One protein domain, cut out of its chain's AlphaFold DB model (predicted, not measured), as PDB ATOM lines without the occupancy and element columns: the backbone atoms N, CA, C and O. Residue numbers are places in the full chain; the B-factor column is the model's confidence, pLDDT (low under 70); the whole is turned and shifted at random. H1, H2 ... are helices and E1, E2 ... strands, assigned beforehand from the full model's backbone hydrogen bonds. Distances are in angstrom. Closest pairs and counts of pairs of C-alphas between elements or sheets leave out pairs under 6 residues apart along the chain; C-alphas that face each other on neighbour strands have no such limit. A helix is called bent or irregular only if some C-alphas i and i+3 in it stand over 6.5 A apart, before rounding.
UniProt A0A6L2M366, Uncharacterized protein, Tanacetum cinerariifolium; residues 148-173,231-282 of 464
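Overview. This is residues 148 to 173 and 231 to 282 of the 464 residues of an uncharacterized protein of Tanacetum cinerariifolium (UniProt A0A6L2M366). Two long helices, H1 and H3, pass each other at a shallow angle, running opposite ways and coming nearest along their middle stretches. At the end where H1 finishes and H3 starts sits a small strand hairpin, E1 and E2, which leads through the short helix H2 into H3; residues 148 to 153 of H1 stick out. The printed part has 78 residues with three named helices and two named strands in the order H1, E1, E2, H2, H3; the sheet E1 - E2 is antiparallel, and the class is mostly helix. The whole is loose, with a radius of gyration of the C-alphas of 15.4 A and spans of 41 by 29 by 24 A.

Arrangement. Start with H1, residues 148 to 173, and look across to H3, residues 255 to 276: they only just touch, with 3 pairs of C-alphas within 8 A, by residues 161 to 165 and 261 to 268 alone. The closest C-alphas are those of Met 161 and Val 268, 7.6 A apart, and the lines stand at a shallow tilt of 32 degrees, opposite ways. Next find the hairpin of E1, residues 231 to 235, and E2, residues 241 to 245, antiparallel at 150 degrees; N 232 and O 244 are within hydrogen-bond range at 2.8 A. H2, residues 246 to 251, is apart from H1 and from H3. Every O i to N i+4 pair is within hydrogen-bond range in H1, 16 of 18 in H3 and 0 of 2 in H2, where 2 of 3 O i to N i+3 pairs are.

Along the chain. Find C-alpha 148 at (-27.608, -30.481, -12.275); from there H1 runs 37.8 A to Asp 173. E1 measures 13.2 A, E2 13.5 A and H2 10.3 A. H2 is irregular, with C-alphas 247 and 250 7.3 A apart; H3 is only just irregular, with C-alphas 273 and 276 6.8 A apart. H3 runs 30.8 A to C-alpha 276 at (-42.561, -34.539, -9.784).

Size, cuts and confidence. Look for the farthest C-alphas at Gln 240 and His 282, 45.0 A apart. Residues 174 to 230 are not printed, and C-alphas 173 and 231 are 23.0 A apart across this cut. The links printed whole, E1 to E2, E2 to H2 and H2 to H3, are tight. The mean pLDDT of the printed part is 71.2, and 40 residues are under 70: 148 to 173, 253 to 254, 270 and 272 to 282.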
ATOM      1  N   MET A 148     -27.781 -29.208 -12.983       60.34
ATOM      2  CA  MET A 148     -27.608 -30.481 -12.275       60.34
ATOM      3  C   MET A 148     -27.562 -30.304 -10.749       60.34
ATOM      4  O   MET A 148     -27.904 -31.238 -10.026       60.34
ATOM      5  N   GLY A 149     -27.192 -29.121 -10.243       69.81
ATOM      6  CA  GLY A 149     -27.179 -28.815  -8.813       69.81
ATOM      7  C   GLY A 149     -28.575 -28.894  -8.199       69.81
ATOM      8  O   GLY A 149     -28.764 -29.555  -7.180       69.81
ATOM      9  N   SER A 150     -29.577 -28.303  -8.852       65.31
ATOM     10  CA  SER A 150     -30.986 -28.384  -8.448       65.31
ATOM     11  C   SER A 150     -31.542 -29.813  -8.497       65.31
ATOM     12  O   SER A 150     -32.321 -30.195  -7.624       65.31
ATOM     13  N   PHE A 151     -31.116 -30.635  -9.463       61.03
ATOM     14  CA  PHE A 151     -31.510 -32.048  -9.533       61.03
ATOM     15  C   PHE A 151     -30.901 -32.884  -8.393       61.03
ATOM     16  O   PHE A 151     -31.612 -33.644  -7.740       61.03
ATOM     17  N   ILE A 152     -29.610 -32.697  -8.094       64.62
ATOM     18  CA  ILE A 152     -28.942 -33.377  -6.972       64.62
ATOM     19  C   ILE A 152     -29.557 -32.944  -5.633       64.62
ATOM     20  O   ILE A 152     -29.860 -33.799  -4.804       64.62
ATOM     21  N   LYS A 153     -29.834 -31.644  -5.449       66.94
ATOM     22  CA  LYS A 153     -30.546 -31.120  -4.269       66.94
ATOM     23  C   LYS A 153     -31.927 -31.761  -4.092       66.94
ATOM     24  O   LYS A 153     -32.282 -32.090  -2.968       66.94
ATOM     25  N   CYS A 154     -32.672 -31.980  -5.177       61.94
ATOM     26  CA  CYS A 154     -33.973 -32.660  -5.150       61.94
ATOM     27  C   CYS A 154     -33.862 -34.108  -4.630       61.94
ATOM     28  O   CYS A 154     -34.596 -34.496  -3.726       61.94
ATOM     29  N   ILE A 155     -32.883 -34.879  -5.122       58.59
ATOM     30  CA  ILE A 155     -32.637 -36.257  -4.660       58.59
ATOM     31  C   ILE A 155     -32.213 -36.282  -3.184       58.59
ATOM     32  O   ILE A 155     -32.711 -37.100  -2.414       58.59
ATOM     33  N   SER A 156     -31.322 -35.376  -2.762       57.66
ATOM     34  CA  SER A 156     -30.922 -35.263  -1.353       57.66
ATOM     35  C   SER A 156     -32.093 -34.892  -0.438       57.66
ATOM     36  O   SER A 156     -32.188 -35.426   0.662       57.66
ATOM     37  N   LEU A 157     -32.992 -34.017  -0.903       65.38
ATOM     38  CA  LEU A 157     -34.188 -33.591  -0.179       65.38
ATOM     39  C   LEU A 157     -35.176 -34.751   0.012       65.38
ATOM     40  O   LEU A 157     -35.625 -34.984   1.130       65.38
ATOM     41  N   GLN A 158     -35.441 -35.525  -1.047       68.06
ATOM     42  CA  GLN A 158     -36.264 -36.734  -0.964       68.06
ATOM     43  C   GLN A 158     -35.671 -37.749   0.027       68.06
ATOM     44  O   GLN A 158     -36.366 -38.196   0.936       68.06
ATOM     45  N   PHE A 159     -34.374 -38.053  -0.093       66.00
ATOM     46  CA  PHE A 159     -33.689 -39.000   0.792       66.00
ATOM     47  C   PHE A 159     -33.731 -38.564   2.267       66.00
ATOM     48  O   PHE A 159     -33.973 -39.381   3.151       66.00
ATOM     49  N   GLN A 160     -33.558 -37.268   2.551       65.38
ATOM     50  CA  GLN A 160     -33.677 -36.734   3.913       65.38
ATOM     51  C   GLN A 160     -35.100 -36.848   4.476       65.38
ATOM     52  O   GLN A 160     -35.255 -37.106   5.667       65.38
ATOM     53  N   MET A 161     -36.140 -36.684   3.653       65.44
ATOM     54  CA  MET A 161     -37.528 -36.864   4.096       65.44
ATOM     55  C   MET A 161     -37.855 -38.342   4.365       65.44
ATOM     56  O   MET A 161     -38.509 -38.639   5.363       65.44
ATOM     57  N   GLU A 162     -37.355 -39.259   3.532       64.31
ATOM     58  CA  GLU A 162     -37.508 -40.711   3.712       64.31
ATOM     59  C   GLU A 162     -36.793 -41.214   4.982       64.31
ATOM     60  O   GLU A 162     -37.413 -41.888   5.804       64.31
ATOM     61  N   GLU A 163     -35.533 -40.824   5.215       64.81
ATOM     62  CA  GLU A 163     -34.782 -41.190   6.432       64.81
ATOM     63  C   GLU A 163     -35.407 -40.593   7.708       64.81
ATOM     64  O   GLU A 163     -35.510 -41.281   8.725       64.81
ATOM     65  N   CYS A 164     -35.882 -39.340   7.671       62.78
ATOM     66  CA  CYS A 164     -36.605 -38.737   8.797       62.78
ATOM     67  C   CYS A 164     -37.911 -39.481   9.110       62.78
ATOM     68  O   CYS A 164     -38.221 -39.698  10.280       62.78
ATOM     69  N   HIS A 165     -38.667 -39.889   8.086       66.56
ATOM     70  CA  HIS A 165     -39.882 -40.679   8.276       66.56
ATOM     71  C   HIS A 165     -39.556 -42.040   8.909       66.56
ATOM     72  O   HIS A 165     -40.165 -42.406   9.914       66.56
ATOM     73  N   LEU A 166     -38.568 -42.766   8.369       65.31
ATOM     74  CA  LEU A 166     -38.134 -44.069   8.885       65.31
ATOM     75  C   LEU A 166     -37.676 -43.991  10.348       65.31
ATOM     76  O   LEU A 166     -38.160 -44.760  11.173       65.31
ATOM     77  N   LEU A 167     -36.825 -43.020  10.703       65.19
ATOM     78  CA  LEU A 167     -36.338 -42.844  12.078       65.19
ATOM     79  C   LEU A 167     -37.458 -42.572  13.092       65.19
ATOM     80  O   LEU A 167     -37.354 -43.000  14.243       65.19
ATOM     81  N   LEU A 168     -38.514 -41.860  12.688       64.56
ATOM     82  CA  LEU A 168     -39.660 -41.579  13.554       64.56
ATOM     83  C   LEU A 168     -40.613 -42.781  13.656       64.56
ATOM     84  O   LEU A 168     -41.102 -43.064  14.748       64.56
ATOM     85  N   THR A 169     -40.845 -43.516  12.560       57.97
ATOM     86  CA  THR A 169     -41.648 -44.755  12.581       57.97
ATOM     87  C   THR A 169     -40.970 -45.848  13.416       57.97
ATOM     88  O   THR A 169     -41.598 -46.396  14.320       57.97
ATOM     89  N   ASP A 170     -39.672 -46.097  13.204       56.53
ATOM     90  CA  ASP A 170     -38.910 -47.115  13.940       56.53
ATOM     91  C   ASP A 170     -38.873 -46.833  15.454       56.53
ATOM     92  O   ASP A 170     -38.944 -47.762  16.261       56.53
ATOM     93  N   GLN A 171     -38.796 -45.563  15.875       54.88
ATOM     94  CA  GLN A 171     -38.870 -45.216  17.302       54.88
ATOM     95  C   GLN A 171     -40.241 -45.530  17.916       54.88
ATOM     96  O   GLN A 171     -40.294 -46.008  19.050       54.88
ATOM     97  N   ILE A 172     -41.337 -45.312  17.185       52.41
ATOM     98  CA  ILE A 172     -42.696 -45.612  17.662       52.41
ATOM     99  C   ILE A 172     -42.902 -47.129  17.795       52.41
ATOM    100  O   ILE A 172     -43.387 -47.591  18.831       52.41
ATOM    101  N   ASP A 173     -42.453 -47.917  16.816       43.38
ATOM    102  CA  ASP A 173     -42.543 -49.383  16.872       43.38
ATOM    103  C   ASP A 173     -41.660 -49.988  17.980       43.38
ATOM    104  O   ASP A 173     -42.043 -50.970  18.628       43.38
ATOM    105  N   VAL A 231     -28.304 -31.888  20.593       85.25
ATOM    106  CA  VAL A 231     -29.369 -30.943  20.922       85.25
ATOM    107  C   VAL A 231     -30.051 -30.510  19.635       85.25
ATOM    108  O   VAL A 231     -29.420 -29.926  18.757       85.25
ATOM    109  N   VAL A 232     -31.356 -30.752  19.560       83.56
ATOM    110  CA  VAL A 232     -32.233 -30.227  18.517       83.56
ATOM    111  C   VAL A 232     -32.662 -28.821  18.920       83.56
ATOM    112  O   VAL A 232     -33.142 -28.592  20.032       83.56
ATOM    113  N   ILE A 233     -32.488 -27.866  18.013       90.12
ATOM    114  CA  ILE A 233     -32.972 -26.496  18.171       90.12
ATOM    115  C   ILE A 233     -34.216 -26.345  17.299       90.12
ATOM    116  O   ILE A 233     -34.143 -26.559  16.095       90.12
ATOM    117  N   TYR A 234     -35.333 -25.939  17.896       90.25
ATOM    118  CA  TYR A 234     -36.585 -25.673  17.184       90.25
ATOM    119  C   TYR A 234     -37.179 -24.327  17.619       90.25
ATOM    120  O   TYR A 234     -36.741 -23.737  18.612       90.25
ATOM    121  N   ARG A 235     -38.164 -23.819  16.873       89.81
ATOM    122  CA  ARG A 235     -39.003 -22.701  17.323       89.81
ATOM    123  C   ARG A 235     -40.336 -23.233  17.825       89.81
ATOM    124  O   ARG A 235     -40.940 -24.082  17.175       89.81
ATOM    125  N   ASP A 236     -40.785 -22.747  18.977       87.38
ATOM    126  CA  ASP A 236     -42.165 -22.959  19.410       87.38
ATOM    127  C   ASP A 236     -43.131 -21.966  18.735       87.38
ATOM    128  O   ASP A 236     -42.720 -21.076  17.989       87.38
ATOM    129  N   ARG A 237     -44.430 -22.113  19.023       82.62
ATOM    130  CA  ARG A 237     -45.509 -21.239  18.524       82.62
ATOM    131  C   ARG A 237     -45.313 -19.750  18.794       82.62
ATOM    132  O   ARG A 237     -45.849 -18.930  18.062       82.62
ATOM    133  N   ASN A 238     -44.583 -19.398  19.847       92.38
ATOM    134  CA  ASN A 238     -44.334 -18.012  20.226       92.38
ATOM    135  C   ASN A 238     -43.070 -17.479  19.527       92.38
ATOM    136  O   ASN A 238     -42.474 -16.499  19.974       92.38
ATOM    137  N   ASN A 239     -42.621 -18.175  18.473       86.19
ATOM    138  CA  ASN A 239     -41.356 -17.988  17.773       86.19
ATOM    139  C   ASN A 239     -40.115 -18.056  18.692       86.19
ATOM    140  O   ASN A 239     -39.020 -17.632  18.311       86.19
ATOM    141  N   GLN A 240     -40.243 -18.629  19.899       91.38
ATOM    142  CA  GLN A 240     -39.127 -18.746  20.831       91.38
ATOM    143  C   GLN A 240     -38.239 -19.923  20.442       91.38
ATOM    144  O   GLN A 240     -38.696 -21.053  20.274       91.38
ATOM    145  N   LYS A 241     -36.934 -19.664  20.359       91.25
ATOM    146  CA  LYS A 241     -35.914 -20.688  20.142       91.25
ATOM    147  C   LYS A 241     -35.817 -21.583  21.384       91.25
ATOM    148  O   LYS A 241     -35.387 -21.125  22.441       91.25
ATOM    149  N   LYS A 242     -36.190 -22.855  21.256       91.38
ATOM    150  CA  LYS A 242     -36.059 -23.879  22.301       91.38
ATOM    151  C   LYS A 242     -34.952 -24.865  21.929       91.38
ATOM    152  O   LYS A 242     -34.764 -25.196  20.760       91.38
ATOM    153  N   MET A 243     -34.222 -25.327  22.939       89.69
ATOM    154  CA  MET A 243     -33.337 -26.490  22.847       89.69
ATOM    155  C   MET A 243     -34.060 -27.702  23.430       89.69
ATOM    156  O   MET A 243     -34.624 -27.604  24.516       89.69
ATOM    157  N   MET A 244     -33.975 -28.836  22.745       90.81
ATOM    158  CA  MET A 244     -34.400 -30.145  23.231       90.81
ATOM    159  C   MET A 244     -33.232 -31.120  23.093       90.81
ATOM    160  O   MET A 244     -32.587 -31.169  22.046       90.81
ATOM    161  N   ARG A 245     -32.933 -31.896  24.136       87.56
ATOM    162  CA  ARG A 245     -31.937 -32.978  24.044       87.56
ATOM    163  C   ARG A 245     -32.566 -34.202  23.375       87.56
ATOM    164  O   ARG A 245     -33.761 -34.427  23.536       87.56
ATOM    165  N   GLU A 246     -31.783 -35.040  22.693       79.00
ATOM    166  CA  GLU A 246     -32.293 -36.310  22.120       79.00
ATOM    167  C   GLU A 246     -33.043 -37.169  23.156       79.00
ATOM    168  O   GLU A 246     -34.102 -37.720  22.871       79.00
ATOM    169  N   SER A 247     -32.552 -37.205  24.398       83.81
ATOM    170  CA  SER A 247     -33.190 -37.926  25.506       83.81
ATOM    171  C   SER A 247     -34.559 -37.372  25.922       83.81
ATOM    172  O   SER A 247     -35.223 -37.978  26.754       83.81
ATOM    173  N   GLU A 248     -34.975 -36.213  25.409       84.19
ATOM    174  CA  GLU A 248     -36.214 -35.512  25.765       84.19
ATOM    175  C   GLU A 248     -37.285 -35.569  24.670       84.19
ATOM    176  O   GLU A 248     -38.386 -35.076  24.893       84.19
ATOM    177  N   VAL A 249     -37.016 -36.212  23.525       78.00
ATOM    178  CA  VAL A 249     -37.986 -36.360  22.419       78.00
ATOM    179  C   VAL A 249     -39.293 -37.017  22.892       78.00
ATOM    180  O   VAL A 249     -40.374 -36.604  22.479       78.00
ATOM    181  N   HIS A 250     -39.215 -37.942  23.856       77.69
ATOM    182  CA  HIS A 250     -40.372 -38.583  24.497       77.69
ATOM    183  C   HIS A 250     -41.326 -37.612  25.227       77.69
ATOM    184  O   HIS A 250     -42.443 -37.995  25.563       77.69
ATOM    185  N   LYS A 251     -40.907 -36.366  25.507       80.69
ATOM    186  CA  LYS A 251     -41.765 -35.344  26.136       80.69
ATOM    187  C   LYS A 251     -42.822 -34.793  25.171       80.69
ATOM    188  O   LYS A 251     -43.788 -34.184  25.625       80.69
ATOM    189  N   PHE A 252     -42.682 -35.029  23.864       77.31
ATOM    190  CA  PHE A 252     -43.772 -34.867  22.903       77.31
ATOM    191  C   PHE A 252     -44.692 -36.093  22.944       77.31
ATOM    192  O   PHE A 252     -44.672 -36.924  22.039       77.31
ATOM    193  N   SER A 253     -45.510 -36.199  23.995       58.47
ATOM    194  CA  SER A 253     -46.475 -37.289  24.110       58.47
ATOM    195  C   SER A 253     -47.532 -37.236  22.998       58.47
ATOM    196  O   SER A 253     -48.229 -36.238  22.794       58.47
ATOM    197  N   ASP A 254     -47.617 -38.358  22.291       62.12
ATOM    198  CA  ASP A 254     -48.661 -38.865  21.401       62.12
ATOM    199  C   ASP A 254     -49.255 -37.881  20.379       62.12
ATOM    200  O   ASP A 254     -49.021 -38.013  19.182       62.12
ATOM    201  N   ARG A 255     -50.020 -36.867  20.799       75.31
ATOM    202  CA  ARG A 255     -50.780 -36.007  19.870       75.31
ATOM    203  C   ARG A 255     -49.903 -35.085  19.026       75.31
ATOM    204  O   ARG A 255     -50.203 -34.890  17.853       75.31
ATOM    205  N   THR A 256     -48.839 -34.511  19.584       79.75
ATOM    206  CA  THR A 256     -47.983 -33.584  18.817       79.75
ATOM    207  C   THR A 256     -47.109 -34.336  17.818       79.75
ATOM    208  O   THR A 256     -46.969 -33.888  16.683       79.75
ATOM    209  N   LEU A 257     -46.574 -35.499  18.208       81.00
ATOM    210  CA  LEU A 257     -45.778 -36.345  17.322       81.00
ATOM    211  C   LEU A 257     -46.632 -36.902  16.172       81.00
ATOM    212  O   LEU A 257     -46.223 -36.796  15.018       81.00
ATOM    213  N   THR A 258     -47.847 -37.385  16.460       81.69
ATOM    214  CA  THR A 258     -48.796 -37.826  15.426       81.69
ATOM    215  C   THR A 258     -49.149 -36.698  14.458       81.69
ATOM    216  O   THR A 258     -49.018 -36.898  13.256       81.69
ATOM    217  N   ARG A 259     -49.473 -35.483  14.932       82.94
ATOM    218  CA  ARG A 259     -49.746 -34.337  14.036       82.94
ATOM    219  C   ARG A 259     -48.540 -33.965  13.151       82.94
ATOM    220  O   ARG A 259     -48.725 -33.552  12.007       82.94
ATOM    221  N   ILE A 260     -47.306 -34.095  13.655       83.31
ATOM    222  CA  ILE A 260     -46.081 -33.878  12.859       83.31
ATOM    223  C   ILE A 260     -45.935 -34.969  11.789       83.31
ATOM    224  O   ILE A 260     -45.640 -34.649  10.638       83.31
ATOM    225  N   LEU A 261     -46.182 -36.233  12.140       84.62
ATOM    226  CA  LEU A 261     -46.132 -37.363  11.210       84.62
ATOM    227  C   LEU A 261     -47.217 -37.283  10.131       84.62
ATOM    228  O   LEU A 261     -46.895 -37.422   8.958       84.62
ATOM    229  N   GLU A 262     -48.460 -36.970  10.495       86.81
ATOM    230  CA  GLU A 262     -49.563 -36.725   9.555       86.81
ATOM    231  C   GLU A 262     -49.228 -35.585   8.582       86.81
ATOM    232  O   GLU A 262     -49.477 -35.688   7.379       86.81
ATOM    233  N   LYS A 263     -48.604 -34.502   9.072       85.94
ATOM    234  CA  LYS A 263     -48.188 -33.385   8.215       85.94
ATOM    235  C   LYS A 263     -47.022 -33.759   7.297       85.94
ATOM    236  O   LYS A 263     -47.027 -33.338   6.142       85.94
ATOM    237  N   LEU A 264     -46.054 -34.545   7.775       83.56
ATOM    238  CA  LEU A 264     -44.952 -35.065   6.960       83.56
ATOM    239  C   LEU A 264     -45.454 -36.035   5.885       83.56
ATOM    240  O   LEU A 264     -45.089 -35.872   4.728       83.56
ATOM    241  N   ASP A 265     -46.323 -36.982   6.234       84.44
ATOM    242  CA  ASP A 265     -46.952 -37.925   5.303       84.44
ATOM    243  C   ASP A 265     -47.759 -37.193   4.218       84.44
ATOM    244  O   ASP A 265     -47.557 -37.438   3.028       84.44
ATOM    245  N   HIS A 266     -48.587 -36.213   4.595       82.44
ATOM    246  CA  HIS A 266     -49.297 -35.364   3.634       82.44
ATOM    247  C   HIS A 266     -48.333 -34.567   2.742       82.44
ATOM    248  O   HIS A 266     -48.539 -34.509   1.533       82.44
ATOM    249  N   MET A 267     -47.247 -34.005   3.288       81.19
ATOM    250  CA  MET A 267     -46.246 -33.286   2.491       81.19
ATOM    251  C   MET A 267     -45.459 -34.198   1.546       81.19
ATOM    252  O   MET A 267     -45.188 -33.793   0.417       81.19
ATOM    253  N   VAL A 268     -45.101 -35.414   1.966       78.19
ATOM    254  CA  VAL A 268     -44.452 -36.415   1.107       78.19
ATOM    255  C   VAL A 268     -45.409 -36.830  -0.011       78.19
ATOM    256  O   VAL A 268     -45.016 -36.818  -1.178       78.19
ATOM    257  N   LYS A 269     -46.678 -37.108   0.313       78.50
ATOM    258  CA  LYS A 269     -47.727 -37.409  -0.672       78.50
ATOM    259  C   LYS A 269     -47.904 -36.271  -1.672       78.50
ATOM    260  O   LYS A 269     -47.796 -36.518  -2.868       78.50
ATOM    261  N   ASP A 270     -48.073 -35.033  -1.218       69.50
ATOM    262  CA  ASP A 270     -48.240 -33.870  -2.095       69.50
ATOM    263  C   ASP A 270     -47.004 -33.619  -2.970       69.50
ATOM    264  O   ASP A 270     -47.127 -33.312  -4.157       69.50
ATOM    265  N   TYR A 271     -45.799 -33.775  -2.417       71.56
ATOM    266  CA  TYR A 271     -44.548 -33.591  -3.152       71.56
ATOM    267  C   TYR A 271     -44.387 -34.627  -4.275       71.56
ATOM    268  O   TYR A 271     -44.064 -34.270  -5.415       71.56
ATOM    269  N   VAL A 272     -44.665 -35.898  -3.965       64.94
ATOM    270  CA  VAL A 272     -44.623 -37.020  -4.913       64.94
ATOM    271  C   VAL A 272     -45.725 -36.895  -5.974       64.94
ATOM    272  O   VAL A 272     -45.449 -37.088  -7.161       64.94
ATOM    273  N   LEU A 273     -46.948 -36.528  -5.571       57.41
ATOM    274  CA  LEU A 273     -48.135 -36.508  -6.431       57.41
ATOM    275  C   LEU A 273     -48.206 -35.261  -7.330       57.41
ATOM    276  O   LEU A 273     -48.390 -35.391  -8.540       57.41
ATOM    277  N   PHE A 274     -48.032 -34.053  -6.778       49.78
ATOM    278  CA  PHE A 274     -48.332 -32.804  -7.497       49.78
ATOM    279  C   PHE A 274     -47.167 -32.191  -8.280       49.78
ATOM    280  O   PHE A 274     -47.422 -31.467  -9.243       49.78
ATOM    281  N   LYS A 275     -45.900 -32.414  -7.891       54.16
ATOM    282  CA  LYS A 275     -44.765 -31.683  -8.503       54.16
ATOM    283  C   LYS A 275     -43.837 -32.501  -9.389       54.16
ATOM    284  O   LYS A 275     -43.309 -31.930 -10.344       54.16
ATOM    285  N   PHE A 276     -43.631 -33.791  -9.114       47.81
ATOM    286  CA  PHE A 276     -42.561 -34.539  -9.784       47.81
ATOM    287  C   PHE A 276     -42.983 -35.809 -10.532       47.81
ATOM    288  O   PHE A 276     -42.246 -36.197 -11.440       47.81
ATOM    289  N   ASN A 277     -44.133 -36.439 -10.245       45.31
ATOM    290  CA  ASN A 277     -44.495 -37.674 -10.955       45.31
ATOM    291  C   ASN A 277     -46.011 -37.975 -11.096       45.31
ATOM    292  O   ASN A 277     -46.504 -38.949 -10.523       45.31
ATOM    293  N   PRO A 278     -46.750 -37.247 -11.961       53.34
ATOM    294  CA  PRO A 278     -48.165 -37.537 -12.242       53.34
ATOM    295  C   PRO A 278     -48.410 -38.904 -12.920       53.34
ATOM    296  O   PRO A 278     -49.551 -39.306 -13.107       53.34
ATOM    297  N   SER A 279     -47.363 -39.652 -13.296       46.94
ATOM    298  CA  SER A 279     -47.504 -41.006 -13.852       46.94
ATOM    299  C   SER A 279     -47.690 -42.100 -12.785       46.94
ATOM    300  O   SER A 279     -47.904 -43.260 -13.160       46.94
ATOM    301  N   ILE A 280     -47.585 -41.783 -11.487       44.91
ATOM    302  CA  ILE A 280     -47.678 -42.776 -10.400       44.91
ATOM    303  C   ILE A 280     -49.103 -43.322 -10.220       44.91
ATOM    304  O   ILE A 280     -49.252 -44.531 -10.038       44.91
ATOM    305  N   GLU A 281     -50.148 -42.500 -10.371       48.88
ATOM    306  CA  GLU A 281     -51.550 -42.937 -10.194       48.88
ATOM    307  C   GLU A 281     -51.959 -44.093 -11.125       48.88
ATOM    308  O   GLU A 281     -52.866 -44.869 -10.820       48.88
ATOM    309  N   HIS A 282     -51.264 -44.264 -12.253       45.38
ATOM    310  CA  HIS A 282     -51.554 -45.304 -13.241       45.38
ATOM    311  C   HIS A 282     -50.615 -46.520 -13.185       45.38
ATOM    312  O   HIS A 282     -50.685 -47.378 -14.071       45.38
TER     313      HIS A 282